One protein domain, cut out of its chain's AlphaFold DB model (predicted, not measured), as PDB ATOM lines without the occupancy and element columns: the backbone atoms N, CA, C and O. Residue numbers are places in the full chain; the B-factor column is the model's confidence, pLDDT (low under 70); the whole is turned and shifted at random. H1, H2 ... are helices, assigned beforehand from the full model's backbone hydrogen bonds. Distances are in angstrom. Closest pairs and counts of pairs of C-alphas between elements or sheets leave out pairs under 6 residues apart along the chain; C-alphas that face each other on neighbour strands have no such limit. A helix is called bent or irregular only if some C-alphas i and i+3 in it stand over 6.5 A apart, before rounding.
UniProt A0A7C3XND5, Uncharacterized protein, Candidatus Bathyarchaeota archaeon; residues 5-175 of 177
ATOM      1  N   ILE A   5     -81.435 -14.599 227.442       73.38
ATOM      2  CA  ILE A   5     -81.522 -15.093 226.071       73.38
ATOM      3  C   ILE A   5     -82.900 -14.798 225.465       73.38
ATOM      4  O   ILE A   5     -82.951 -14.345 224.325       73.38
ATOM      5  N   ASP A   6     -83.987 -14.989 226.214       75.94
ATOM      6  CA  ASP A   6     -85.355 -14.695 225.764       75.94
ATOM      7  C   ASP A   6     -85.542 -13.189 225.541       75.94
ATOM      8  O   ASP A   6     -86.021 -12.773 224.486       75.94
ATOM      9  N   ASP A   7     -85.036 -12.356 226.457       76.69
ATOM     10  CA  ASP A   7     -84.992 -10.899 226.276       76.69
ATOM     11  C   ASP A   7     -84.196 -10.523 225.025       76.69
ATOM     12  O   ASP A   7     -84.624  -9.696 224.213       76.69
ATOM     13  N   ALA A   8     -83.024 -11.144 224.842       71.44
ATOM     14  CA  ALA A   8     -82.186 -10.865 223.689       71.44
ATOM     15  C   ALA A   8     -82.874 -11.271 222.368       71.44
ATOM     16  O   ALA A   8     -82.777 -10.577 221.352       71.44
ATOM     17  N   PHE A   9     -83.603 -12.384 222.385       70.31
ATOM     18  CA  PHE A   9     -84.380 -12.864 221.253       70.31
ATOM     19  C   PHE A   9     -85.566 -11.939 220.941       70.31
ATOM     20  O   PHE A   9     -85.756 -11.570 219.783       70.31
ATOM     21  N   ASN A  10     -86.301 -11.471 221.952       75.38
ATOM     22  CA  ASN A  10     -87.416 -10.532 221.784       75.38
ATOM     23  C   ASN A  10     -86.966  -9.217 221.127       75.38
ATOM     24  O   ASN A  10     -87.588  -8.730 220.181       75.38
ATOM     25  N   TRP A  11     -85.834  -8.668 221.569       79.12
ATOM     26  CA  TRP A  11     -85.229  -7.482 220.957       79.12
ATOM     27  C   TRP A  11     -84.751  -7.732 219.522       79.12
ATOM     28  O   TRP A  11     -84.928  -6.865 218.664       79.12
ATOM     29  N   LEU A  12     -84.188  -8.909 219.228       70.75
ATOM     30  CA  LEU A  12     -83.828  -9.294 217.861       70.75
ATOM     31  C   LEU A  12     -85.063  -9.318 216.949       70.75
ATOM     32  O   LEU A  12     -85.032  -8.741 215.861       70.75
ATOM     33  N   VAL A  13     -86.156  -9.937 217.400       72.06
ATOM     34  CA  VAL A  13     -87.430  -9.993 216.666       72.06
ATOM     35  C   VAL A  13     -87.989  -8.591 216.425       72.06
ATOM     36  O   VAL A  13     -88.442  -8.304 215.314       72.06
ATOM     37  N   LEU A  14     -87.907  -7.700 217.417       77.62
ATOM     38  CA  LEU A  14     -88.331  -6.307 217.278       77.62
ATOM     39  C   LEU A  14     -87.523  -5.588 216.190       77.62
ATOM     40  O   LEU A  14     -88.109  -5.001 215.283       77.62
ATOM     41  N   ILE A  15     -86.191  -5.684 216.236       70.62
ATOM     42  CA  ILE A  15     -85.292  -5.045 215.262       70.62
ATOM     43  C   ILE A  15     -85.568  -5.566 213.846       70.62
ATOM     44  O   ILE A  15     -85.734  -4.770 212.920       70.62
ATOM     45  N   LEU A  16     -85.672  -6.887 213.671       71.31
ATOM     46  CA  LEU A  16     -85.975  -7.503 212.374       71.31
ATOM     47  C   LEU A  16     -87.352  -7.079 211.843       71.31
ATOM     48  O   LEU A  16     -87.489  -6.779 210.655       71.31
ATOM     49  N   SER A  17     -88.349  -6.977 212.722       71.44
ATOM     50  CA  SER A  17     -89.691  -6.496 212.373       71.44
ATOM     51  C   SER A  17     -89.683  -5.032 211.939       71.44
ATOM     52  O   SER A  17     -90.308  -4.687 210.937       71.44
ATOM     53  N   THR A  18     -88.939  -4.166 212.634       73.69
ATOM     54  CA  THR A  18     -88.801  -2.753 212.252       73.69
ATOM     55  C   THR A  18     -88.135  -2.607 210.886       73.69
ATOM     56  O   THR A  18     -88.615  -1.838 210.058       73.69
ATOM     57  N   ILE A  19     -87.081  -3.376 210.603       70.31
ATOM     58  CA  ILE A  19     -86.425  -3.363 209.283       70.31
ATOM     59  C   ILE A  19     -87.392  -3.812 208.200       70.31
ATOM     60  O   ILE A  19     -87.485  -3.164 207.164       70.31
ATOM     61  N   SER A  20     -88.126  -4.898 208.447       69.62
ATOM     62  CA  SER A  20     -89.134  -5.397 207.516       69.62
ATOM     63  C   SER A  20     -90.175  -4.315 207.207       69.62
ATOM     64  O   SER A  20     -90.422  -4.021 206.041       69.62
ATOM     65  N   GLY A  21     -90.692  -3.636 208.240       72.44
ATOM     66  CA  GLY A  21     -91.638  -2.525 208.091       72.44
ATOM     67  C   GLY A  21     -91.076  -1.318 207.329       72.44
ATOM     68  O   GLY A  21     -91.775  -0.702 206.530       72.44
ATOM     69  N   VAL A  22     -89.799  -0.985 207.526       68.19
ATOM     70  CA  VAL A  22     -89.141   0.090 206.765       68.19
ATOM     71  C   VAL A  22     -88.972  -0.309 205.297       68.19
ATOM     72  O   VAL A  22     -89.252   0.491 204.409       68.19
ATOM     73  N   LEU A  23     -88.556  -1.547 205.021       66.25
ATOM     74  CA  LEU A  23     -88.351  -2.037 203.656       66.25
ATOM     75  C   LEU A  23     -89.661  -2.149 202.864       66.25
ATOM     76  O   LEU A  23     -89.661  -1.909 201.651       66.25
ATOM     77  N   THR A  24     -90.775  -2.477 203.520       69.06
ATOM     78  CA  THR A  24     -92.096  -2.505 202.876       69.06
ATOM     79  C   THR A  24     -92.606  -1.104 202.539       69.06
ATOM     80  O   THR A  24     -93.244  -0.948 201.500       69.06
ATOM     81  N   GLY A  25     -92.268  -0.091 203.345       64.62
ATOM     82  CA  GLY A  25     -92.672   1.308 203.149       64.62
ATOM     83  C   GLY A  25     -91.885   2.101 202.094       64.62
ATOM     84  O   GLY A  25     -92.254   3.234 201.791       64.62
ATOM     85  N   LEU A  26     -90.808   1.548 201.527       64.62
ATOM     86  CA  LEU A  26     -90.025   2.219 200.480       64.62
ATOM     87  C   LEU A  26     -90.796   2.294 199.139       64.62
ATOM     88  O   LEU A  26     -91.572   1.381 198.832       64.62
ATOM     89  N   PRO A  27     -90.561   3.328 198.302       62.50
ATOM     90  CA  PRO A  27     -91.218   3.486 196.999       62.50
ATOM     91  C   PRO A  27     -90.987   2.278 196.078       62.50
ATOM     92  O   PRO A  27     -89.945   1.626 196.137       62.50
ATOM     93  N   GLU A  28     -91.966   1.962 195.223       60.00
ATOM     94  CA  GLU A  28     -92.067   0.675 194.508       60.00
ATOM     95  C   GLU A  28     -90.928   0.354 193.535       60.00
ATOM     96  O   GLU A  28     -90.759  -0.807 193.156       60.00
ATOM     97  N   THR A  29     -90.109   1.331 193.148       72.88
ATOM     98  CA  THR A  29     -88.998   1.077 192.230       72.88
ATOM     99  C   THR A  29     -87.998   0.105 192.865       72.88
ATOM    100  O   THR A  29     -87.333   0.414 193.860       72.88
ATOM    101  N   MET A  30     -87.883  -1.085 192.274       72.88
ATOM    102  CA  MET A  30     -87.072  -2.198 192.779       72.88
ATOM    103  C   MET A  30     -85.590  -1.822 192.972       72.88
ATOM    104  O   MET A  30     -84.915  -2.391 193.830       72.88
ATOM    105  N   GLU A  31     -85.068  -0.859 192.206       74.06
ATOM    106  CA  GLU A  31     -83.674  -0.409 192.313       74.06
ATOM    107  C   GLU A  31     -83.394   0.399 193.589       74.06
ATOM    108  O   GLU A  31     -82.413   0.116 194.280       74.06
ATOM    109  N   VAL A  32     -84.279   1.332 193.961       69.19
ATOM    110  CA  VAL A  32     -84.135   2.131 195.190       69.19
ATOM    111  C   VAL A  32     -84.256   1.236 196.423       69.19
ATOM    112  O   VAL A  32     -83.416   1.309 197.319       69.19
ATOM    113  N   LYS A  33     -85.228   0.310 196.434       70.19
ATOM    114  CA  LYS A  33     -85.386  -0.682 197.513       70.19
ATOM    115  C   LYS A  33     -84.125  -1.514 197.718       70.19
ATOM    116  O   LYS A  33     -83.658  -1.647 198.846       70.19
ATOM    117  N   LYS A  34     -83.552  -2.041 196.632       73.81
ATOM    118  CA  LYS A  34     -82.315  -2.830 196.688       73.81
ATOM    119  C   LYS A  34     -81.147  -1.999 197.209       73.81
ATOM    120  O   LYS A  34     -80.449  -2.463 198.100       73.81
ATOM    121  N   SER A  35     -80.955  -0.784 196.702       74.56
ATOM    122  CA  SER A  35     -79.830   0.071 197.102       74.56
ATOM    123  C   SER A  35     -79.885   0.467 198.584       74.56
ATOM    124  O   SER A  35     -78.898   0.324 199.313       74.56
ATOM    125  N   VAL A  36     -81.067   0.865 199.067       74.00
ATOM    126  CA  VAL A  36     -81.287   1.194 200.483       74.00
ATOM    127  C   VAL A  36     -81.105  -0.042 201.366       74.00
ATOM    128  O   VAL A  36     -80.388   0.022 202.365       74.00
ATOM    129  N   ALA A  37     -81.681  -1.185 200.980       77.12
ATOM    130  CA  ALA A  37     -81.526  -2.438 201.715       77.12
ATOM    131  C   ALA A  37     -80.055  -2.866 201.807       77.12
ATOM    132  O   ALA A  37     -79.569  -3.154 202.899       77.12
ATOM    133  N   PHE A  38     -79.316  -2.845 200.694       77.25
ATOM    134  CA  PHE A  38     -77.895  -3.197 200.680       77.25
ATOM    135  C   PHE A  38     -77.029  -2.261 201.517       77.25
ATOM    136  O   PHE A  38     -76.010  -2.701 202.033       77.25
ATOM    137  N   SER A  39     -77.435  -1.007 201.688       77.06
ATOM    138  CA  SER A  39     -76.674  -0.050 202.493       77.06
ATOM    139  C   SER A  39     -76.991  -0.149 203.985       77.06
ATOM    140  O   SER A  39     -76.117   0.087 204.811       77.06
ATOM    141  N   LEU A  40     -78.224  -0.518 204.353       79.31
ATOM    142  CA  LEU A  40     -78.660  -0.591 205.752       79.31
ATOM    143  C   LEU A  40     -78.470  -1.973 206.383       79.31
ATOM    144  O   LEU A  40     -78.165  -2.059 207.573       79.31
ATOM    145  N   ILE A  41     -78.638  -3.055 205.615       82.81
ATOM    146  CA  ILE A  41     -78.589  -4.424 206.146       82.81
ATOM    147  C   ILE A  41     -77.203  -4.768 206.713       82.81
ATOM    148  O   ILE A  41     -77.157  -5.224 207.856       82.81
ATOM    149  N   PRO A  42     -76.075  -4.551 206.008       86.19
ATOM    150  CA  PRO A  42     -74.756  -4.916 206.521       86.19
ATOM    151  C   PRO A  42     -74.383  -4.227 207.840       86.19
ATOM    152  O   PRO A  42     -74.039  -4.940 208.788       86.19
ATOM    153  N   PRO A  43     -74.479  -2.887 207.980       86.50
ATOM    154  CA  PRO A  43     -74.143  -2.259 209.247       86.50
ATOM    155  C   PRO A  43     -75.109  -2.673 210.361       86.50
ATOM    156  O   PRO A  43     -74.678  -2.838 211.501       86.50
ATOM    157  N   LEU A  44     -76.380  -2.924 210.049       86.25
ATOM    158  CA  LEU A  44     -77.326  -3.418 211.039       86.25
ATOM    159  C   LEU A  44     -77.003  -4.847 211.493       86.25
ATOM    160  O   LEU A  44     -77.037  -5.122 212.692       86.25
ATOM    161  N   LEU A  45     -76.649  -5.747 210.575       87.12
ATOM    162  CA  LEU A  45     -76.227  -7.111 210.903       87.12
ATOM    163  C   LEU A  45     -75.029  -7.102 211.851       87.12
ATOM    164  O   LEU A  45     -75.026  -7.829 212.842       87.12
ATOM    165  N   VAL A  46     -74.043  -6.242 211.589       90.94
ATOM    166  CA  VAL A  46     -72.882  -6.071 212.473       90.94
ATOM    167  C   VAL A  46     -73.318  -5.616 213.866       90.94
ATOM    168  O   VAL A  46     -72.890  -6.210 214.856       90.94
ATOM    169  N   LEU A  47     -74.215  -4.630 213.961       90.38
ATOM    170  CA  LEU A  47     -74.764  -4.186 215.245       90.38
ATOM    171  C   LEU A  47     -75.458  -5.330 215.997       90.38
ATOM    172  O   LEU A  47     -75.183  -5.536 217.179       90.38
ATOM    173  N   VAL A  48     -76.322  -6.084 215.314       87.56
ATOM    174  CA  VAL A  48     -77.065  -7.213 215.887       87.56
ATOM    175  C   VAL A  48     -76.115  -8.290 216.403       87.56
ATOM    176  O   VAL A  48     -76.259  -8.731 217.542       87.56
ATOM    177  N   VAL A  49     -75.118  -8.686 215.609       90.31
ATOM    178  CA  VAL A  49     -74.140  -9.712 216.000       90.31
ATOM    179  C   VAL A  49     -73.335  -9.263 217.216       90.31
ATOM    180  O   VAL A  49     -73.197 -10.026 218.172       90.31
ATOM    181  N   ILE A  50     -72.838  -8.023 217.223       92.94
ATOM    182  CA  ILE A  50     -72.059  -7.490 218.351       92.94
ATOM    183  C   ILE A  50     -72.916  -7.412 219.611       92.94
ATOM    184  O   ILE A  50     -72.469  -7.797 220.694       92.94
ATOM    185  N   TRP A  51     -74.154  -6.943 219.478       90.31
ATOM    186  CA  TRP A  51     -75.076  -6.840 220.596       90.31
ATOM    187  C   TRP A  51     -75.458  -8.222 221.152       90.31
ATOM    188  O   TRP A  51     -75.373  -8.420 222.365       90.31
ATOM    189  N   LEU A  52     -75.766  -9.208 220.300       87.00
ATOM    190  CA  LEU A  52     -76.022 -10.592 220.721       87.00
ATOM    191  C   LEU A  52     -74.804 -11.174 221.440       87.00
ATOM    192  O   LEU A  52     -74.917 -11.668 222.562       87.00
ATOM    193  N   PHE A  53     -73.618 -11.039 220.849       90.12
ATOM    194  CA  PHE A  53     -72.378 -11.525 221.445       90.12
ATOM    195  C   PHE A  53     -72.096 -10.873 222.809       90.12
ATOM    196  O   PHE A  53     -71.625 -11.534 223.737       90.12
ATOM    197  N   SER A  54     -72.464  -9.601 222.980       90.69
ATOM    198  CA  SER A  54     -72.359  -8.892 224.259       90.69
ATOM    199  C   SER A  54     -73.278  -9.448 225.354       90.69
ATOM    200  O   SER A  54     -72.958  -9.348 226.542       90.69
ATOM    201  N   ASN A  55     -74.419 -10.029 224.981       85.62
ATOM    202  CA  ASN A  55     -75.351 -10.639 225.928       85.62
ATOM    203  C   ASN A  55     -74.993 -12.098 226.229       85.62
ATOM    204  O   ASN A  55     -75.253 -12.561 227.334       85.62
ATOM    205  N   LEU A  56     -74.350 -12.791 225.286       86.81
ATOM    206  CA  LEU A  56     -73.945 -14.189 225.446       86.81
ATOM    207  C   LEU A  56     -72.590 -14.363 226.143       86.81
ATOM    208  O   LEU A  56     -72.296 -15.435 226.670       86.81
ATOM    209  N   THR A  57     -71.729 -13.343 226.143       89.69
ATOM    210  CA  THR A  57     -70.406 -13.472 226.761       89.69
ATOM    211  C   THR A  57     -70.484 -13.507 228.291       89.69
ATOM    212  O   THR A  57     -71.026 -12.605 228.925       89.69
ATOM    213  N   GLY A  58     -69.876 -14.529 228.902       87.00
ATOM    214  CA  GLY A  58     -69.772 -14.648 230.362       87.00
ATOM    215  C   GLY A  58     -68.672 -13.782 230.990       87.00
ATOM    216  O   GLY A  58     -68.586 -13.674 232.211       87.00
ATOM    217  N   ARG A  59     -67.799 -13.161 230.182       88.56
ATOM    218  CA  ARG A  59     -66.708 -12.310 230.681       88.56
ATOM    219  C   ARG A  59     -67.200 -10.877 230.841       88.56
ATOM    220  O   ARG A  59     -67.364 -10.173 229.846       88.56
ATOM    221  N   THR A  60     -67.340 -10.409 232.080       88.50
ATOM    222  CA  THR A  60     -67.856  -9.065 232.399       88.50
ATOM    223  C   THR A  60     -67.093  -7.951 231.679       88.50
ATOM    224  O   THR A  60     -67.704  -7.038 231.138       88.50
ATOM    225  N   SER A  61     -65.761  -8.029 231.608       87.62
ATOM    226  CA  SER A  61     -64.944  -7.025 230.914       87.62
ATOM    227  C   SER A  61     -65.276  -6.931 229.422       87.62
ATOM    228  O   SER A  61     -65.499  -5.835 228.909       87.62
ATOM    229  N   LEU A  62     -65.363  -8.076 228.743       89.94
ATOM    230  CA  LEU A  62     -65.708  -8.154 227.325       89.94
ATOM    231  C   LEU A  62     -67.158  -7.725 227.083       89.94
ATOM    232  O   LEU A  62     -67.426  -6.999 226.130       89.94
ATOM    233  N   GLN A  63     -68.074  -8.093 227.979       91.56
ATOM    234  CA  GLN A  63     -69.466  -7.658 227.935       91.56
ATOM    235  C   GLN A  63     -69.581  -6.131 227.953       91.56
ATOM    236  O   GLN A  63     -70.257  -5.567 227.093       91.56
ATOM    237  N   VAL A  64     -68.899  -5.442 228.878       90.88
ATOM    238  CA  VAL A  64     -68.944  -3.969 228.936       90.88
ATOM    239  C   VAL A  64     -68.379  -3.345 227.664       90.88
ATOM    240  O   VAL A  64     -68.966  -2.390 227.151       90.88
ATOM    241  N   ILE A  65     -67.273  -3.879 227.138       93.31
ATOM    242  CA  ILE A  65     -66.654  -3.388 225.899       93.31
ATOM    243  C   ILE A  65     -67.632  -3.527 224.732       93.31
ATOM    244  O   ILE A  65     -67.929  -2.542 224.064       93.31
ATOM    245  N   LEU A  66     -68.186  -4.718 224.513       94.19
ATOM    246  CA  LEU A  66     -69.087  -4.979 223.389       94.19
ATOM    247  C   LEU A  66     -70.389  -4.188 223.494       94.19
ATOM    248  O   LEU A  66     -70.840  -3.624 222.501       94.19
ATOM    249  N   LYS A  67     -70.968  -4.077 224.694       91.94
ATOM    250  CA  LYS A  67     -72.166  -3.257 224.905       91.94
ATOM    251  C   LYS A  67     -71.884  -1.777 224.659       91.94
ATOM    252  O   LYS A  67     -72.690  -1.088 224.042       91.94
ATOM    253  N   SER A  68     -70.724  -1.289 225.093       92.62
ATOM    254  CA  SER A  68     -70.303   0.093 224.832       92.62
ATOM    255  C   SER A  68     -70.079   0.350 223.346       92.62
ATOM    256  O   SER A  68     -70.478   1.394 222.837       92.62
ATOM    257  N   TYR A  69     -69.496  -0.618 222.635       94.00
ATOM    258  CA  TYR A  69     -69.329  -0.551 221.188       94.00
ATOM    259  C   TYR A  69     -70.693  -0.495 220.502       94.00
ATOM    260  O   TYR A  69     -70.920   0.371 219.662       94.00
ATOM    261  N   ALA A  70     -71.619  -1.373 220.903       92.94
ATOM    262  CA  ALA A  70     -72.974  -1.408 220.370       92.94
ATOM    263  C   ALA A  70     -73.708  -0.073 220.579       92.94
ATOM    264  O   ALA A  70     -74.392   0.373 219.666       92.94
ATOM    265  N   TRP A  71     -73.518   0.611 221.713       92.88
ATOM    266  CA  TRP A  71     -74.081   1.949 221.940       92.88
ATOM    267  C   TRP A  71     -73.564   2.995 220.959       92.88
ATOM    268  O   TRP A  71     -74.361   3.729 220.372       92.88
ATOM    269  N   PHE A  72     -72.247   3.067 220.763       92.19
ATOM    270  CA  PHE A  72     -71.672   3.998 219.792       92.19
ATOM    271  C   PHE A  72     -72.160   3.687 218.380       92.19
ATOM    272  O   PHE A  72     -72.674   4.564 217.691       92.19
ATOM    273  N   TYR A  73     -72.072   2.420 217.989       90.88
ATOM    274  CA  TYR A  73     -72.459   1.969 216.664       90.88
ATOM    275  C   TYR A  73     -73.956   2.195 216.385       90.88
ATOM    276  O   TYR A  73     -74.333   2.708 215.331       90.88
ATOM    277  N   SER A  74     -74.818   1.883 217.356       90.12
ATOM    278  CA  SER A  74     -76.262   2.134 217.284       90.12
ATOM    279  C   SER A  74     -76.579   3.624 217.184       90.12
ATOM    280  O   SER A  74     -77.468   3.994 216.425       90.12
ATOM    281  N   SER A  75     -75.824   4.486 217.870       88.62
ATOM    282  CA  SER A  75     -76.008   5.939 217.782       88.62
ATOM    283  C   SER A  75     -75.728   6.464 216.369       88.62
ATOM    284  O   SER A  75     -76.493   7.283 215.864       88.62
ATOM    285  N   PHE A  76     -74.691   5.959 215.690       88.00
ATOM    286  CA  PHE A  76     -74.424   6.316 214.290       88.00
ATOM    287  C   PHE A  76     -75.512   5.810 213.344       88.00
ATOM    288  O   PHE A  76     -75.971   6.562 212.487       88.00
ATOM    289  N   MET A  77     -75.967   4.568 213.529       86.44
ATOM    290  CA  MET A  77     -77.088   4.010 212.764       86.44
ATOM    291  C   MET A  77     -78.367   4.826 212.956       86.44
ATOM    292  O   MET A  77     -79.052   5.141 211.986       86.44
ATOM    293  N   PHE A  78     -78.678   5.203 214.195       85.06
ATOM    294  CA  PHE A  78     -79.842   6.016 214.519       85.06
ATOM    295  C   PHE A  78     -79.776   7.386 213.843       85.06
ATOM    296  O   PHE A  78     -80.733   7.795 213.189       85.06
ATOM    297  N   LEU A  79     -78.636   8.074 213.943       84.69
ATOM    298  CA  LEU A  79     -78.457   9.369 213.295       84.69
ATOM    299  C   LEU A  79     -78.548   9.247 211.775       84.69
ATOM    300  O   LEU A  79     -79.260  10.035 211.163       84.69
ATOM    301  N   LEU A  80     -77.920   8.238 211.164       82.75
ATOM    302  CA  LEU A  80     -78.052   7.975 209.728       82.75
ATOM    303  C   LEU A  80     -79.520   7.829 209.316       82.75
ATOM    304  O   LEU A  80     -79.952   8.462 208.355       82.75
ATOM    305  N   LEU A  81     -80.290   7.020 210.044       80.81
ATOM    306  CA  LEU A  81     -81.709   6.809 209.756       80.81
ATOM    307  C   LEU A  81     -82.519   8.098 209.916       80.81
ATOM    308  O   LEU A  81     -83.360   8.384 209.069       80.81
ATOM    309  N   MET A  82     -82.231   8.907 210.938       80.75
ATOM    310  CA  MET A  82     -82.840  10.230 211.107       80.75
ATOM    311  C   MET A  82     -82.500  11.173 209.947       80.75
ATOM    312  O   MET A  82     -83.378  11.891 209.473       80.75
ATOM    313  N   PHE A  83     -81.259  11.147 209.453       78.19
ATOM    314  CA  PHE A  83     -80.832  11.920 208.284       78.19
ATOM    315  C   PHE A  83     -81.563  11.479 207.013       78.19
ATOM    316  O   PHE A  83     -82.071  12.326 206.283       78.19
ATOM    317  N   ILE A  84     -81.670  10.169 206.768       76.31
ATOM    318  CA  ILE A  84     -82.428   9.619 205.633       76.31
ATOM    319  C   ILE A  84     -83.905  10.005 205.745       76.31
ATOM    320  O   ILE A  84     -84.502  10.461 204.774       76.31
ATOM    321  N   PHE A  85     -84.495   9.865 206.931       77.62
ATOM    322  CA  PHE A  85     -85.885  10.232 207.172       77.62
ATOM    323  C   PHE A  85     -86.130  11.721 206.902       77.62
ATOM    324  O   PHE A  85     -87.060  12.063 206.175       77.62
ATOM    325  N   ALA A  86     -85.282  12.606 207.432       77.81
ATOM    326  CA  ALA A  86     -85.381  14.045 207.199       77.81
ATOM    327  C   ALA A  86     -85.210  14.400 205.714       77.81
ATOM    328  O   ALA A  86     -85.963  15.220 205.197       77.81
ATOM    329  N   TYR A  87     -84.281  13.740 205.017       75.06
ATOM    330  CA  TYR A  87     -84.082  13.896 203.577       75.06
ATOM    331  C   TYR A  87     -85.340  13.546 202.772       75.06
ATOM    332  O   TYR A  87     -85.745  14.308 201.901       75.06
ATOM    333  N   VAL A  88     -85.985  12.420 203.084       70.50
ATOM    334  CA  VAL A  88     -87.167  11.947 202.346       70.50
ATOM    335  C   VAL A  88     -88.423  12.758 202.681       70.50
ATOM    336  O   VAL A  88     -89.272  12.959 201.819       70.50
ATOM    337  N   THR A  89     -88.569  13.213 203.927       76.12
ATOM    338  CA  THR A  89     -89.830  13.806 204.410       76.12
ATOM    339  C   THR A  89     -89.865  15.328 204.392       76.12
ATOM    340  O   THR A  89     -90.953  15.903 204.431       76.12
ATOM    341  N   SER A  90     -88.713  16.002 204.338       80.56
ATOM    342  CA  SER A  90     -88.640  17.456 204.491       80.56
ATOM    343  C   SER A  90     -87.966  18.125 203.289       80.56
ATOM    344  O   SER A  90     -86.737  18.174 203.207       80.56
ATOM    345  N   PRO A  91     -88.744  18.752 202.386       80.88
ATOM    346  CA  PRO A  91     -88.197  19.570 201.302       80.88
ATOM    347  C   PRO A  91     -87.322  20.725 201.809       80.88
ATOM    348  O   PRO A  91     -86.367  21.123 201.148       80.88
ATOM    349  N   VAL A  92     -87.620  21.240 203.010       83.62
ATOM    350  CA  VAL A  92     -86.818  22.271 203.689       83.62
ATOM    351  C   VAL A  92     -85.453  21.720 204.096       83.62
ATOM    352  O   VAL A  92     -84.443  22.406 203.973       83.62
ATOM    353  N   PHE A  93     -85.398  20.470 204.558       81.31
ATOM    354  CA  PHE A  93     -84.131  19.809 204.850       81.31
ATOM    355  C   PHE A  93     -83.304  19.638 203.568       81.31
ATOM    356  O   PHE A  93     -82.126  19.978 203.540       81.31
ATOM    357  N   VAL A  94     -83.921  19.205 202.469       78.38
ATOM    358  CA  VAL A  94     -83.217  19.087 201.184       78.38
ATOM    359  C   VAL A  94     -82.691  20.444 200.707       78.38
ATOM    360  O   VAL A  94     -81.525  20.544 200.336       78.38
ATOM    361  N   SER A  95     -83.492  21.510 200.773       78.88
ATOM    362  CA  SER A  95     -83.065  22.834 200.302       78.88
ATOM    363  C   SER A  95     -81.947  23.452 201.151       78.88
ATOM    364  O   SER A  95     -81.031  24.058 200.596       78.88
ATOM    365  N   LEU A  96     -81.978  23.266 202.474       78.81
ATOM    366  CA  LEU A  96     -80.956  23.786 203.389       78.81
ATOM    367  C   LEU A  96     -79.611  23.058 203.270       78.81
ATOM    368  O   LEU A  96     -78.566  23.688 203.431       78.81
ATOM    369  N   PHE A  97     -79.631  21.747 203.018       75.19
ATOM    370  CA  PHE A  97     -78.430  20.906 203.064       75.19
ATOM    371  C   PHE A  97     -77.885  20.528 201.677       75.19
ATOM    372  O   PHE A  97     -76.680  20.328 201.543       75.19
ATOM    373  N   PHE A  98     -78.738  20.462 200.650       74.44
ATOM    374  CA  PHE A  98     -78.401  19.992 199.297       74.44
ATOM    375  C   PHE A  98     -78.823  20.965 198.177       74.44
ATOM    376  O   PHE A  98     -78.731  20.626 196.999       74.44
ATOM    377  N   GLY A  99     -79.294  22.171 198.513       70.75
ATOM    378  CA  GLY A  99     -79.633  23.200 197.527       70.75
ATOM    379  C   GLY A  99     -78.407  23.770 196.785       70.75
ATOM    380  O   GLY A  99     -77.278  23.606 197.240       70.75
ATOM    381  N   PRO A 100     -78.607  24.499 195.668       69.06
ATOM    382  CA  PRO A 100     -77.524  25.051 194.836       69.06
ATOM    383  C   PRO A 100     -76.643  26.090 195.553       69.06
ATOM    384  O   PRO A 100     -75.531  26.370 195.115       69.06
ATOM    385  N   ALA A 101     -77.129  26.642 196.663       68.38
ATOM    386  CA  ALA A 101     -76.364  27.462 197.588       68.38
ATOM    387  C   ALA A 101     -76.836  27.125 199.011       68.38
ATOM    388  O   ALA A 101     -77.770  27.770 199.498       68.38
ATOM    389  N   PRO A 102     -76.271  26.094 199.672       61.62
ATOM    390  CA  PRO A 102     -76.621  25.818 201.057       61.62
ATOM    391  C   PRO A 102     -76.279  27.082 201.859       61.62
ATOM    392  O   PRO A 102     -75.147  27.563 201.761       61.62
ATOM    393  N   PRO A 103     -77.239  27.678 202.589       60.22
ATOM    394  CA  PRO A 103     -77.142  29.080 202.978       60.22
ATOM    395  C   PRO A 103     -75.927  29.427 203.846       60.22
ATOM    396  O   PRO A 103     -75.576  30.595 203.913       60.22
ATOM    397  N   PHE A 104     -75.240  28.464 204.472       63.12
ATOM    398  CA  PHE A 104     -74.051  28.731 205.281       63.12
ATOM    399  C   PHE A 104     -73.149  27.493 205.425       63.12
ATOM    400  O   PHE A 104     -73.629  26.400 205.722       63.12
ATOM    401  N   GLY A 105     -71.822  27.673 205.369       69.31
ATOM    402  CA  GLY A 105     -70.837  26.619 205.686       69.31
ATOM    403  C   GLY A 105     -70.970  26.020 207.100       69.31
ATOM    404  O   GLY A 105     -70.505  24.909 207.353       69.31
ATOM    405  N   TRP A 106     -71.679  26.700 208.009       74.38
ATOM    406  CA  TRP A 106     -72.030  26.194 209.340       74.38
ATOM    407  C   TRP A 106     -72.887  24.928 209.311       74.38
ATOM    408  O   TRP A 106     -72.820  24.141 210.247       74.38
ATOM    409  N   VAL A 107     -73.659  24.693 208.248       75.19
ATOM    410  CA  VAL A 107     -74.525  23.512 208.126       75.19
ATOM    411  C   VAL A 107     -73.701  22.217 208.162       75.19
ATOM    412  O   VAL A 107     -74.029  21.297 208.910       75.19
ATOM    413  N   ILE A 108     -72.571  22.178 207.447       75.31
ATOM    414  CA  ILE A 108     -71.641  21.035 207.449       75.31
ATOM    415  C   ILE A 108     -71.039  20.834 208.844       75.31
ATOM    416  O   ILE A 108     -70.926  19.705 209.321       75.31
ATOM    417  N   VAL A 109     -70.696  21.929 209.528       81.00
ATOM    418  CA  VAL A 109     -70.169  21.888 210.900       81.00
ATOM    419  C   VAL A 109     -71.216  21.333 211.864       81.00
ATOM    420  O   VAL A 109     -70.903  20.455 212.663       81.00
ATOM    421  N   VAL A 110     -72.471  21.779 211.762       82.50
ATOM    422  CA  VAL A 110     -73.582  21.274 212.582       82.50
ATOM    423  C   VAL A 110     -73.814  19.791 212.315       82.50
ATOM    424  O   VAL A 110     -73.961  19.034 213.276       82.50
ATOM    425  N   MET A 111     -73.783  19.341 211.056       80.19
ATOM    426  CA  MET A 111     -73.869  17.911 210.737       80.19
ATOM    427  C   MET A 111     -72.718  17.131 211.360       80.19
ATOM    428  O   MET A 111     -72.971  16.144 212.038       80.19
ATOM    429  N   ALA A 112     -71.474  17.578 211.185       83.25
ATOM    430  CA  ALA A 112     -70.307  16.894 211.731       83.25
ATOM    431  C   ALA A 112     -70.359  16.819 213.266       83.25
ATOM    432  O   ALA A 112     -70.135  15.757 213.847       83.25
ATOM    433  N   ILE A 113     -70.727  17.910 213.941       86.88
ATOM    434  CA  ILE A 113     -70.908  17.925 215.399       86.88
ATOM    435  C   ILE A 113     -72.024  16.959 215.806       86.88
ATOM    436  O   ILE A 113     -71.842  16.155 216.720       86.88
ATOM    437  N   SER A 114     -73.156  16.992 215.108       85.19
ATOM    438  CA  SER A 114     -74.295  16.115 215.395       85.19
ATOM    439  C   SER A 114     -73.942  14.645 215.190       85.19
ATOM    440  O   SER A 114     -74.327  13.808 215.995       85.19
ATOM    441  N   PHE A 115     -73.178  14.323 214.148       85.25
ATOM    442  CA  PHE A 115     -72.844  12.946 213.802       85.25
ATOM    443  C   PHE A 115     -71.731  12.366 214.669       85.25
ATOM    444  O   PHE A 115     -71.778  11.191 215.021       85.25
ATOM    445  N   PHE A 116     -70.740  13.178 215.036       87.56
ATOM    446  CA  PHE A 116     -69.566  12.695 215.754       87.56
ATOM    447  C   PHE A 116     -69.597  13.082 217.238       87.56
ATOM    448  O   PHE A 116     -69.509  12.229 218.121       87.56
ATOM    449  N   VAL A 117     -69.800  14.352 217.560       91.12
ATOM    450  CA  VAL A 117     -69.680  14.824 218.947       91.12
ATOM    451  C   VAL A 117     -70.856  14.352 219.806       91.12
ATOM    452  O   VAL A 117     -70.644  13.880 220.925       91.12
ATOM    453  N   VAL A 118     -72.087  14.429 219.292       89.81
ATOM    454  CA  VAL A 118     -73.293  14.110 220.078       89.81
ATOM    455  C   VAL A 118     -73.323  12.652 220.556       89.81
ATOM    456  O   VAL A 118     -73.512  12.462 221.759       89.81
ATOM    457  N   PRO A 119     -73.072  11.616 219.725       90.38
ATOM    458  CA  PRO A 119     -73.005  10.231 220.201       90.38
ATOM    459  C   PRO A 119     -71.983  10.005 221.313       90.38
ATOM    460  O   PRO A 119     -72.245   9.273 222.270       90.38
ATOM    461  N   PHE A 120     -70.819  10.652 221.210       92.75
ATOM    462  CA  PHE A 120     -69.782  10.523 222.222       92.75
ATOM    463  C   PHE A 120     -70.206  11.163 223.547       92.75
ATOM    464  O   PHE A 120     -70.095  10.535 224.603       92.75
ATOM    465  N   LEU A 121     -70.749  12.383 223.499       92.75
ATOM    466  CA  LEU A 121     -71.261  13.068 224.687       92.75
ATOM    467  C   LEU A 121     -72.425  12.308 225.322       92.75
ATOM    468  O   LEU A 121     -72.438  12.128 226.539       92.75
ATOM    469  N   PHE A 122     -73.360  11.811 224.511       89.06
ATOM    470  CA  PHE A 122     -74.469  10.986 224.979       89.06
ATOM    471  C   PHE A 122     -73.958   9.762 225.745       89.06
ATOM    472  O   PHE A 122     -74.404   9.500 226.864       89.06
ATOM    473  N   TYR A 123     -72.968   9.054 225.201       91.44
ATOM    474  CA  TYR A 123     -72.375   7.914 225.887       91.44
ATOM    475  C   TYR A 123     -71.738   8.316 227.223       91.44
ATOM    476  O   TYR A 123     -72.026   7.696 228.246       91.44
ATOM    477  N   VAL A 124     -70.901   9.356 227.247       91.38
ATOM    478  CA  VAL A 124     -70.183   9.780 228.462       91.38
ATOM    479  C   VAL A 124     -71.141  10.265 229.555       91.38
ATOM    480  O   VAL A 124     -70.905  10.000 230.735       91.38
ATOM    481  N   ILE A 125     -72.220  10.957 229.182       91.19
ATOM    482  CA  ILE A 125     -73.167  11.567 230.127       91.19
ATOM    483  C   ILE A 125     -74.231  10.566 230.591       91.19
ATOM    484  O   ILE A 125     -74.549  10.530 231.777       91.19
ATOM    485  N   ALA A 126     -74.787   9.754 229.689       88.81
ATOM    486  CA  ALA A 126     -75.938   8.902 229.996       88.81
ATOM    487  C   ALA A 126     -75.555   7.432 230.223       88.81
ATOM    488  O   ALA A 126     -75.991   6.813 231.197       88.81
ATOM    489  N   VAL A 127     -74.723   6.861 229.347       89.25
ATOM    490  CA  VAL A 127     -74.455   5.411 229.318       89.25
ATOM    491  C   VAL A 127     -73.330   5.025 230.279       89.25
ATOM    492  O   VAL A 127     -73.483   4.131 231.116       89.25
ATOM    493  N   GLN A 128     -72.195   5.719 230.201       89.00
ATOM    494  CA  GLN A 128     -70.996   5.420 230.977       89.00
ATOM    495  C   GLN A 128     -71.246   5.439 232.494       89.00
ATOM    496  O   GLN A 128     -70.779   4.512 233.166       89.00
ATOM    497  N   PRO A 129     -71.992   6.403 233.078       89.31
ATOM    498  CA  PRO A 129     -72.242   6.408 234.517       89.31
ATOM    499  C   PRO A 129     -73.052   5.192 234.968       89.31
ATOM    500  O   PRO A 129     -72.744   4.601 236.002       89.31
ATOM    501  N   LYS A 130     -74.034   4.757 234.168       89.25
ATOM    502  CA  LYS A 130     -74.807   3.540 234.444       89.25
ATOM    503  C   LYS A 130     -73.931   2.293 234.375       89.25
ATOM    504  O   LYS A 130     -74.027   1.432 235.244       89.25
ATOM    505  N   TYR A 131     -73.009   2.220 233.421       86.25
ATOM    506  CA  TYR A 131     -72.076   1.090 233.333       86.25
ATOM    507  C   TYR A 131     -71.075   1.046 234.481       86.25
ATOM    508  O   TYR A 131     -70.771  -0.044 234.959       86.25
ATOM    509  N   ARG A 132     -70.635   2.197 235.001       86.81
ATOM    510  CA  ARG A 132     -69.843   2.239 236.244       86.81
ATOM    511  C   ARG A 132     -70.618   1.703 237.448       86.81
ATOM    512  O   ARG A 132     -70.019   1.086 238.320       86.81
ATOM    513  N   GLN A 133     -71.929   1.942 237.506       87.31
ATOM    514  CA  GLN A 133     -72.778   1.459 238.600       87.31
ATOM    515  C   GLN A 133     -72.994  -0.056 238.533       87.31
ATOM    516  O   GLN A 133     -72.889  -0.717 239.562       87.31
ATOM    517  N   ILE A 134     -73.271  -0.590 237.340       86.00
ATOM    518  CA  ILE A 134     -73.584  -2.012 237.120       86.00
ATOM    519  C   ILE A 134     -72.316  -2.878 237.167       86.00
ATOM    520  O   ILE A 134     -72.337  -3.982 237.699       86.00
ATOM    521  N   HIS A 135     -71.197  -2.376 236.638       83.69
ATOM    522  CA  HIS A 135     -69.946  -3.123 236.501       83.69
ATOM    523  C   HIS A 135     -68.812  -2.458 237.285       83.69
ATOM    524  O   HIS A 135     -67.815  -2.025 236.703       83.69
ATOM    525  N   ARG A 136     -68.967  -2.383 238.614       78.38
ATOM    526  CA  ARG A 136     -67.994  -1.733 239.513       78.38
ATOM    527  C   ARG A 136     -66.579  -2.300 239.392       78.38
ATOM    528  O   ARG A 136     -65.618  -1.545 239.485       78.38
ATOM    529  N   ASP A 137     -66.460  -3.594 239.113       79.31
ATOM    530  CA  ASP A 137     -65.169  -4.290 239.040       79.31
ATOM    531  C   ASP A 137     -64.457  -4.101 237.689       79.31
ATOM    532  O   ASP A 137     -63.296  -4.476 237.513       79.31
ATOM    533  N   SER A 138     -65.138  -3.511 236.701       75.88
ATOM    534  CA  SER A 138     -64.564  -3.282 235.381       75.88
ATOM    535  C   SER A 138     -63.715  -2.012 235.367       75.88
ATOM    536  O   SER A 138     -64.201  -0.905 235.599       75.88
ATOM    537  N   LYS A 139     -62.439  -2.150 234.987       79.25
ATOM    538  CA  LYS A 139     -61.540  -1.005 234.741       79.25
ATOM    539  C   LYS A 139     -61.910  -0.219 233.477       79.25
ATOM    540  O   LYS A 139     -61.480   0.922 233.327       79.25
ATOM    541  N   PHE A 140     -62.716  -0.807 232.588       77.75
ATOM    542  CA  PHE A 140     -63.049  -0.223 231.289       77.75
ATOM    543  C   PHE A 140     -63.771   1.131 231.377       77.75
ATOM    544  O   PHE A 140     -63.270   2.119 230.838       77.75
ATOM    545  N   PRO A 141     -64.901   1.251 232.098       69.25
ATOM    546  CA  PRO A 141     -65.602   2.522 232.201       69.25
ATOM    547  C   PRO A 141     -64.883   3.536 233.107       69.25
ATOM    548  O   PRO A 141     -65.270   4.707 233.108       69.25
ATOM    549  N   ALA A 142     -63.863   3.134 233.877       71.25
ATOM    550  CA  ALA A 142     -63.117   4.023 234.771       71.25
ATOM    551  C   ALA A 142     -62.167   4.967 234.010       71.25
ATOM    552  O   ALA A 142     -62.012   6.126 234.395       71.25
ATOM    553  N   GLY A 143     -61.581   4.507 232.899       76.81
ATOM    554  CA  GLY A 143     -60.712   5.318 232.042       76.81
ATOM    555  C   GLY A 143     -61.475   6.171 231.019       76.81
ATOM    556  O   GLY A 143     -62.585   5.836 230.613       76.81
ATOM    557  N   ARG A 144     -60.863   7.276 230.564       80.50
ATOM    558  CA  ARG A 144     -61.370   8.090 229.433       80.50
ATOM    559  C   ARG A 144     -60.823   7.638 228.073       80.50
ATOM    560  O   ARG A 144     -61.505   7.776 227.067       80.50
ATOM    561  N   LEU A 145     -59.617   7.061 228.052       87.62
ATOM    562  CA  LEU A 145     -58.933   6.658 226.820       87.62
ATOM    563  C   LEU A 145     -59.612   5.461 226.138       87.62
ATOM    564  O   LEU A 145     -59.801   5.462 224.928       87.62
ATOM    565  N   GLN A 146     -60.005   4.445 226.909       89.38
ATOM    566  CA  GLN A 146     -60.558   3.210 226.347       89.38
ATOM    567  C   GLN A 146     -61.920   3.419 225.656       89.38
ATOM    568  O   GLN A 146     -62.061   2.956 224.525       89.38
ATOM    569  N   PRO A 147     -62.890   4.161 226.235       90.94
ATOM    570  CA  PRO A 147     -64.113   4.514 225.517       90.94
ATOM    571  C   PRO A 147     -63.858   5.344 224.256       90.94
ATOM    572  O   PRO A 147     -64.525   5.122 223.252       90.94
ATOM    573  N   ALA A 148     -62.880   6.257 224.275       92.56
ATOM    574  CA  ALA A 148     -62.526   7.058 223.103       92.56
ATOM    575  C   ALA A 148     -61.946   6.200 221.965       92.56
ATOM    576  O   ALA A 148     -62.348   6.352 220.815       92.56
ATOM    577  N   LEU A 149     -61.059   5.249 222.273       94.00
ATOM    578  CA  LEU A 149     -60.547   4.301 221.276       94.00
ATOM    579  C   LEU A 149     -61.664   3.417 220.714       94.00
ATOM    580  O   LEU A 149     -61.729   3.187 219.509       94.00
ATOM    581  N   LEU A 150     -62.567   2.949 221.578       94.25
ATOM    582  CA  LEU A 150     -63.712   2.142 221.163       94.25
ATOM    583  C   LEU A 150     -64.666   2.927 220.254       94.25
ATOM    584  O   LEU A 150     -65.162   2.385 219.271       94.25
ATOM    585  N   TYR A 151     -64.873   4.206 220.558       94.44
ATOM    586  CA  TYR A 151     -65.635   5.136 219.738       94.44
ATOM    587  C   TYR A 151     -65.010   5.317 218.347       94.44
ATOM    588  O   TYR A 151     -65.704   5.164 217.345       94.44
ATOM    589  N   VAL A 152     -63.694   5.549 218.270       94.69
ATOM    590  CA  VAL A 152     -62.970   5.641 216.989       94.69
ATOM    591  C   VAL A 152     -63.099   4.343 216.192       94.69
ATOM    592  O   VAL A 152     -63.388   4.390 215.001       94.69
ATOM    593  N   MET A 153     -62.954   3.181 216.837       95.31
ATOM    594  CA  MET A 153     -63.160   1.895 216.164       95.31
ATOM    595  C   MET A 153     -64.587   1.755 215.623       95.31
ATOM    596  O   MET A 153     -64.754   1.344 214.479       95.31
ATOM    597  N   ALA A 154     -65.608   2.137 216.396       94.00
ATOM    598  CA  ALA A 154     -66.998   2.098 215.947       94.00
ATOM    599  C   ALA A 154     -67.244   3.012 214.734       94.00
ATOM    600  O   ALA A 154     -67.880   2.575 213.775       94.00
ATOM    601  N   ILE A 155     -66.688   4.231 214.731       92.75
ATOM    602  CA  ILE A 155     -66.747   5.131 213.567       92.75
ATOM    603  C   ILE A 155     -66.089   4.486 212.354       92.75
ATOM    604  O   ILE A 155     -66.684   4.456 211.284       92.75
ATOM    605  N   MET A 156     -64.863   3.984 212.504       93.56
ATOM    606  CA  MET A 156     -64.108   3.423 211.385       93.56
ATOM    607  C   MET A 156     -64.837   2.229 210.776       93.56
ATOM    608  O   MET A 156     -64.961   2.151 209.558       93.56
ATOM    609  N   THR A 157     -65.382   1.332 211.602       93.06
ATOM    610  CA  THR A 157     -66.203   0.216 211.119       93.06
ATOM    611  C   THR A 157     -67.449   0.714 210.395       93.06
ATOM    612  O   THR A 157     -67.754   0.224 209.312       93.06
ATOM    613  N   PHE A 158     -68.145   1.707 210.953       89.50
ATOM    614  CA  PHE A 158     -69.331   2.287 210.330       89.50
ATOM    615  C   PHE A 158     -69.008   2.927 208.971       89.50
ATOM    616  O   PHE A 158     -69.674   2.627 207.985       89.50
ATOM    617  N   ILE A 159     -67.954   3.745 208.889       88.38
ATOM    618  CA  ILE A 159     -67.505   4.379 207.642       88.38
ATOM    619  C   ILE A 159     -67.061   3.332 206.625       88.38
ATOM    620  O   ILE A 159     -67.396   3.470 205.457       88.38
ATOM    621  N   LEU A 160     -66.334   2.288 207.029       89.81
ATOM    622  CA  LEU A 160     -65.912   1.224 206.113       89.81
ATOM    623  C   LEU A 160     -67.113   0.485 205.528       89.81
ATOM    624  O   LEU A 160     -67.173   0.280 204.317       89.81
ATOM    625  N   LEU A 161     -68.079   0.125 206.373       86.62
ATOM    626  CA  LEU A 161     -69.286  -0.557 205.924       86.62
ATOM    627  C   LEU A 161     -70.096   0.353 205.008       86.62
ATOM    628  O   LEU A 161     -70.396  -0.051 203.900       86.62
ATOM    629  N   MET A 162     -70.361   1.599 205.394       81.62
ATOM    630  CA  MET A 162     -71.114   2.539 204.557       81.62
ATOM    631  C   MET A 162     -70.369   2.942 203.274       81.62
ATOM    632  O   MET A 162     -70.982   3.100 202.220       81.62
ATOM    633  N   GLY A 163     -69.050   3.109 203.352       74.12
ATOM    634  CA  GLY A 163     -68.195   3.625 202.285       74.12
ATOM    635  C   GLY A 163     -68.143   2.698 201.079       74.12
ATOM    636  O   GLY A 163     -68.296   3.171 199.957       74.12
ATOM    637  N   VAL A 164     -68.048   1.384 201.309       68.69
ATOM    638  CA  VAL A 164     -68.113   0.369 200.242       68.69
ATOM    639  C   VAL A 164     -69.415   0.480 199.434       68.69
ATOM    640  O   VAL A 164     -69.412   0.242 198.226       68.69
ATOM    641  N   PHE A 165     -70.517   0.900 200.061       63.06
ATOM    642  CA  PHE A 165     -71.814   1.044 199.394       63.06
ATOM    643  C   PHE A 165     -72.019   2.415 198.743       63.06
ATOM    644  O   PHE A 165     -72.730   2.517 197.743       63.06
ATOM    645  N   MET A 166     -71.367   3.466 199.250       59.03
ATOM    646  CA  MET A 166     -71.407   4.788 198.618       59.03
ATOM    647  C   MET A 166     -70.566   4.865 197.334       59.03
ATOM    648  O   MET A 166     -70.912   5.643 196.448       59.03
ATOM    649  N   THR A 167     -69.510   4.054 197.198       58.75
ATOM    650  CA  THR A 167     -68.592   4.085 196.040       58.75
ATOM    651  C   THR A 167     -68.948   3.129 194.895       58.75
ATOM    652  O   THR A 167     -68.253   3.122 193.883       58.75
ATOM    653  N   GLY A 168     -69.994   2.304 195.020       53.38
ATOM    654  CA  GLY A 168     -70.422   1.401 193.940       53.38
ATOM    655  C   GLY A 168     -70.984   2.146 192.717       53.38
ATOM    656  O   GLY A 168     -71.534   3.237 192.853       53.38
ATOM    657  N   GLU A 169     -70.920   1.540 191.521       47.84
ATOM    658  CA  GLU A 169     -71.390   2.122 190.238       47.84
ATOM    659  C   GLU A 169     -72.854   2.629 190.251       47.84
ATOM    660  O   GLU A 169     -73.223   3.475 189.433       47.84
ATOM    661  N   LYS A 170     -73.666   2.167 191.218       51.00
ATOM    662  CA  LYS A 170     -75.056   2.575 191.503       51.00
ATOM    663  C   LYS A 170     -75.249   3.108 192.940       51.00
ATOM    664  O   LYS A 170     -76.249   2.793 193.588       51.00
ATOM    665  N   GLY A 171     -74.271   3.830 193.486       53.22
ATOM    666  CA  GLY A 171     -74.318   4.337 194.862       53.22
ATOM    667  C   GLY A 171     -75.578   5.164 195.155       53.22
ATOM    668  O   GLY A 171     -76.108   5.834 194.269       53.22
ATOM    669  N   ILE A 172     -76.043   5.140 196.411       50.38
ATOM    670  CA  ILE A 172     -77.248   5.851 196.885       50.38
ATOM    671  C   ILE A 172     -77.285   7.314 196.415       50.38
ATOM    672  O   ILE A 172     -78.327   7.786 195.982       50.38
ATOM    673  N   LEU A 173     -76.144   8.009 196.417       47.81
ATOM    674  CA  LEU A 173     -76.048   9.396 195.950       47.81
ATOM    675  C   LEU A 173     -76.412   9.585 194.467       47.81
ATOM    676  O   LEU A 173     -76.957  10.624 194.130       47.81
ATOM    677  N   ARG A 174     -76.161   8.599 193.594       48.88
ATOM    678  CA  ARG A 174     -76.571   8.629 192.173       48.88
ATOM    679  C   ARG A 174     -78.022   8.211 191.939       48.88
ATOM    680  O   ARG A 174     -78.540   8.463 190.866       48.88
ATOM    681  N   LEU A 175     -78.642   7.509 192.888       46.69
ATOM    682  CA  LEU A 175     -80.066   7.147 192.829       46.69
ATOM    683  C   LEU A 175     -80.964   8.223 193.456       46.69
ATOM    684  O   LEU A 175     -82.176   8.186 193.270       46.69
TER     685      LEU A 175
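AT A GLANCE: This is residues 5 to 175 of the 177 residues of an uncharacterized protein of Candidatus Bathyarchaeota archaeon (UniProt A0A7C3XND5). H2b, H3 and H5 run back and forth side by side with H3, the long helix, in the middle; H6 crosses one side of H3, and H1 packs on H2b alone, off to one side, making a corner with the line from H2b to H3. The short helices H4 and H7 lie at one end. The printed part has 171 residues with seven named helices, H1 to H7 in order, and no named strand; the class is all helix. It is compact, with a radius of gyration of the C-alphas of 18.0 A and spans of 54 by 37 by 26 A.

IN THESE COORDINATES: H1, residues 5 to 24, is 28.4 A long and begins at C-alpha 5 (-81.522, -15.093, 226.071). H2, residues 30 to 56, was assigned as one helix by its hydrogen bonds but is bent, with C-alphas 39 and 42 6.6 A apart; its arms are H2a, 30 to 39, and H2b, 42 to 56. H3, 60 to 89, spans 42.3 A. H4 is 91 to 98. H5, 106 to 134, spans 39.6 A, has a kink of 35 degrees near residue 116 and is only just irregular, with C-alphas 125 and 128 6.6 A apart. H6, 145 to 166, spans 30.9 A; H7, 172 to 175, ends at C-alpha 175 (-80.066, 7.147, 192.829).

HOW THE PARTS SIT: H2b, H3 and H6 form a bundle, helices grouped together. H2b and H3 are a hairpin, closest at the C-alphas of Ser 54 and Gln 63, 4.8 A. H3 touches H6 with residues 65 to 76 alone, closest at C-alphas 73 and 154, 5.5 A, and touches H5 at C-alphas 75 and 119, 5.8 A. H1 touches H2b with residues 5 to 12 alone, closest at C-alphas 8 and 52, 6.8 A. H4 and H3 touch only at the corner, only just, with 3 pairs of C-alphas within 8 A; H7 only just touches H2a, also with 3 pairs. Every O i to N i+4 pair is within hydrogen-bond range in H1, H2a, H2b, H3 and H4, against 19 of 25 in H5 and 17 of 18 in H6; H7 is too short for such a pair.

THE WHOLE: The C-alphas farthest apart, of Pro 100 and Asp 137, are 54.5 A apart. The printed part has no cut and no long link. Confidence is low, under 70, in 28 residues, among them 22 to 28, 100 to 105 and 164 to 175.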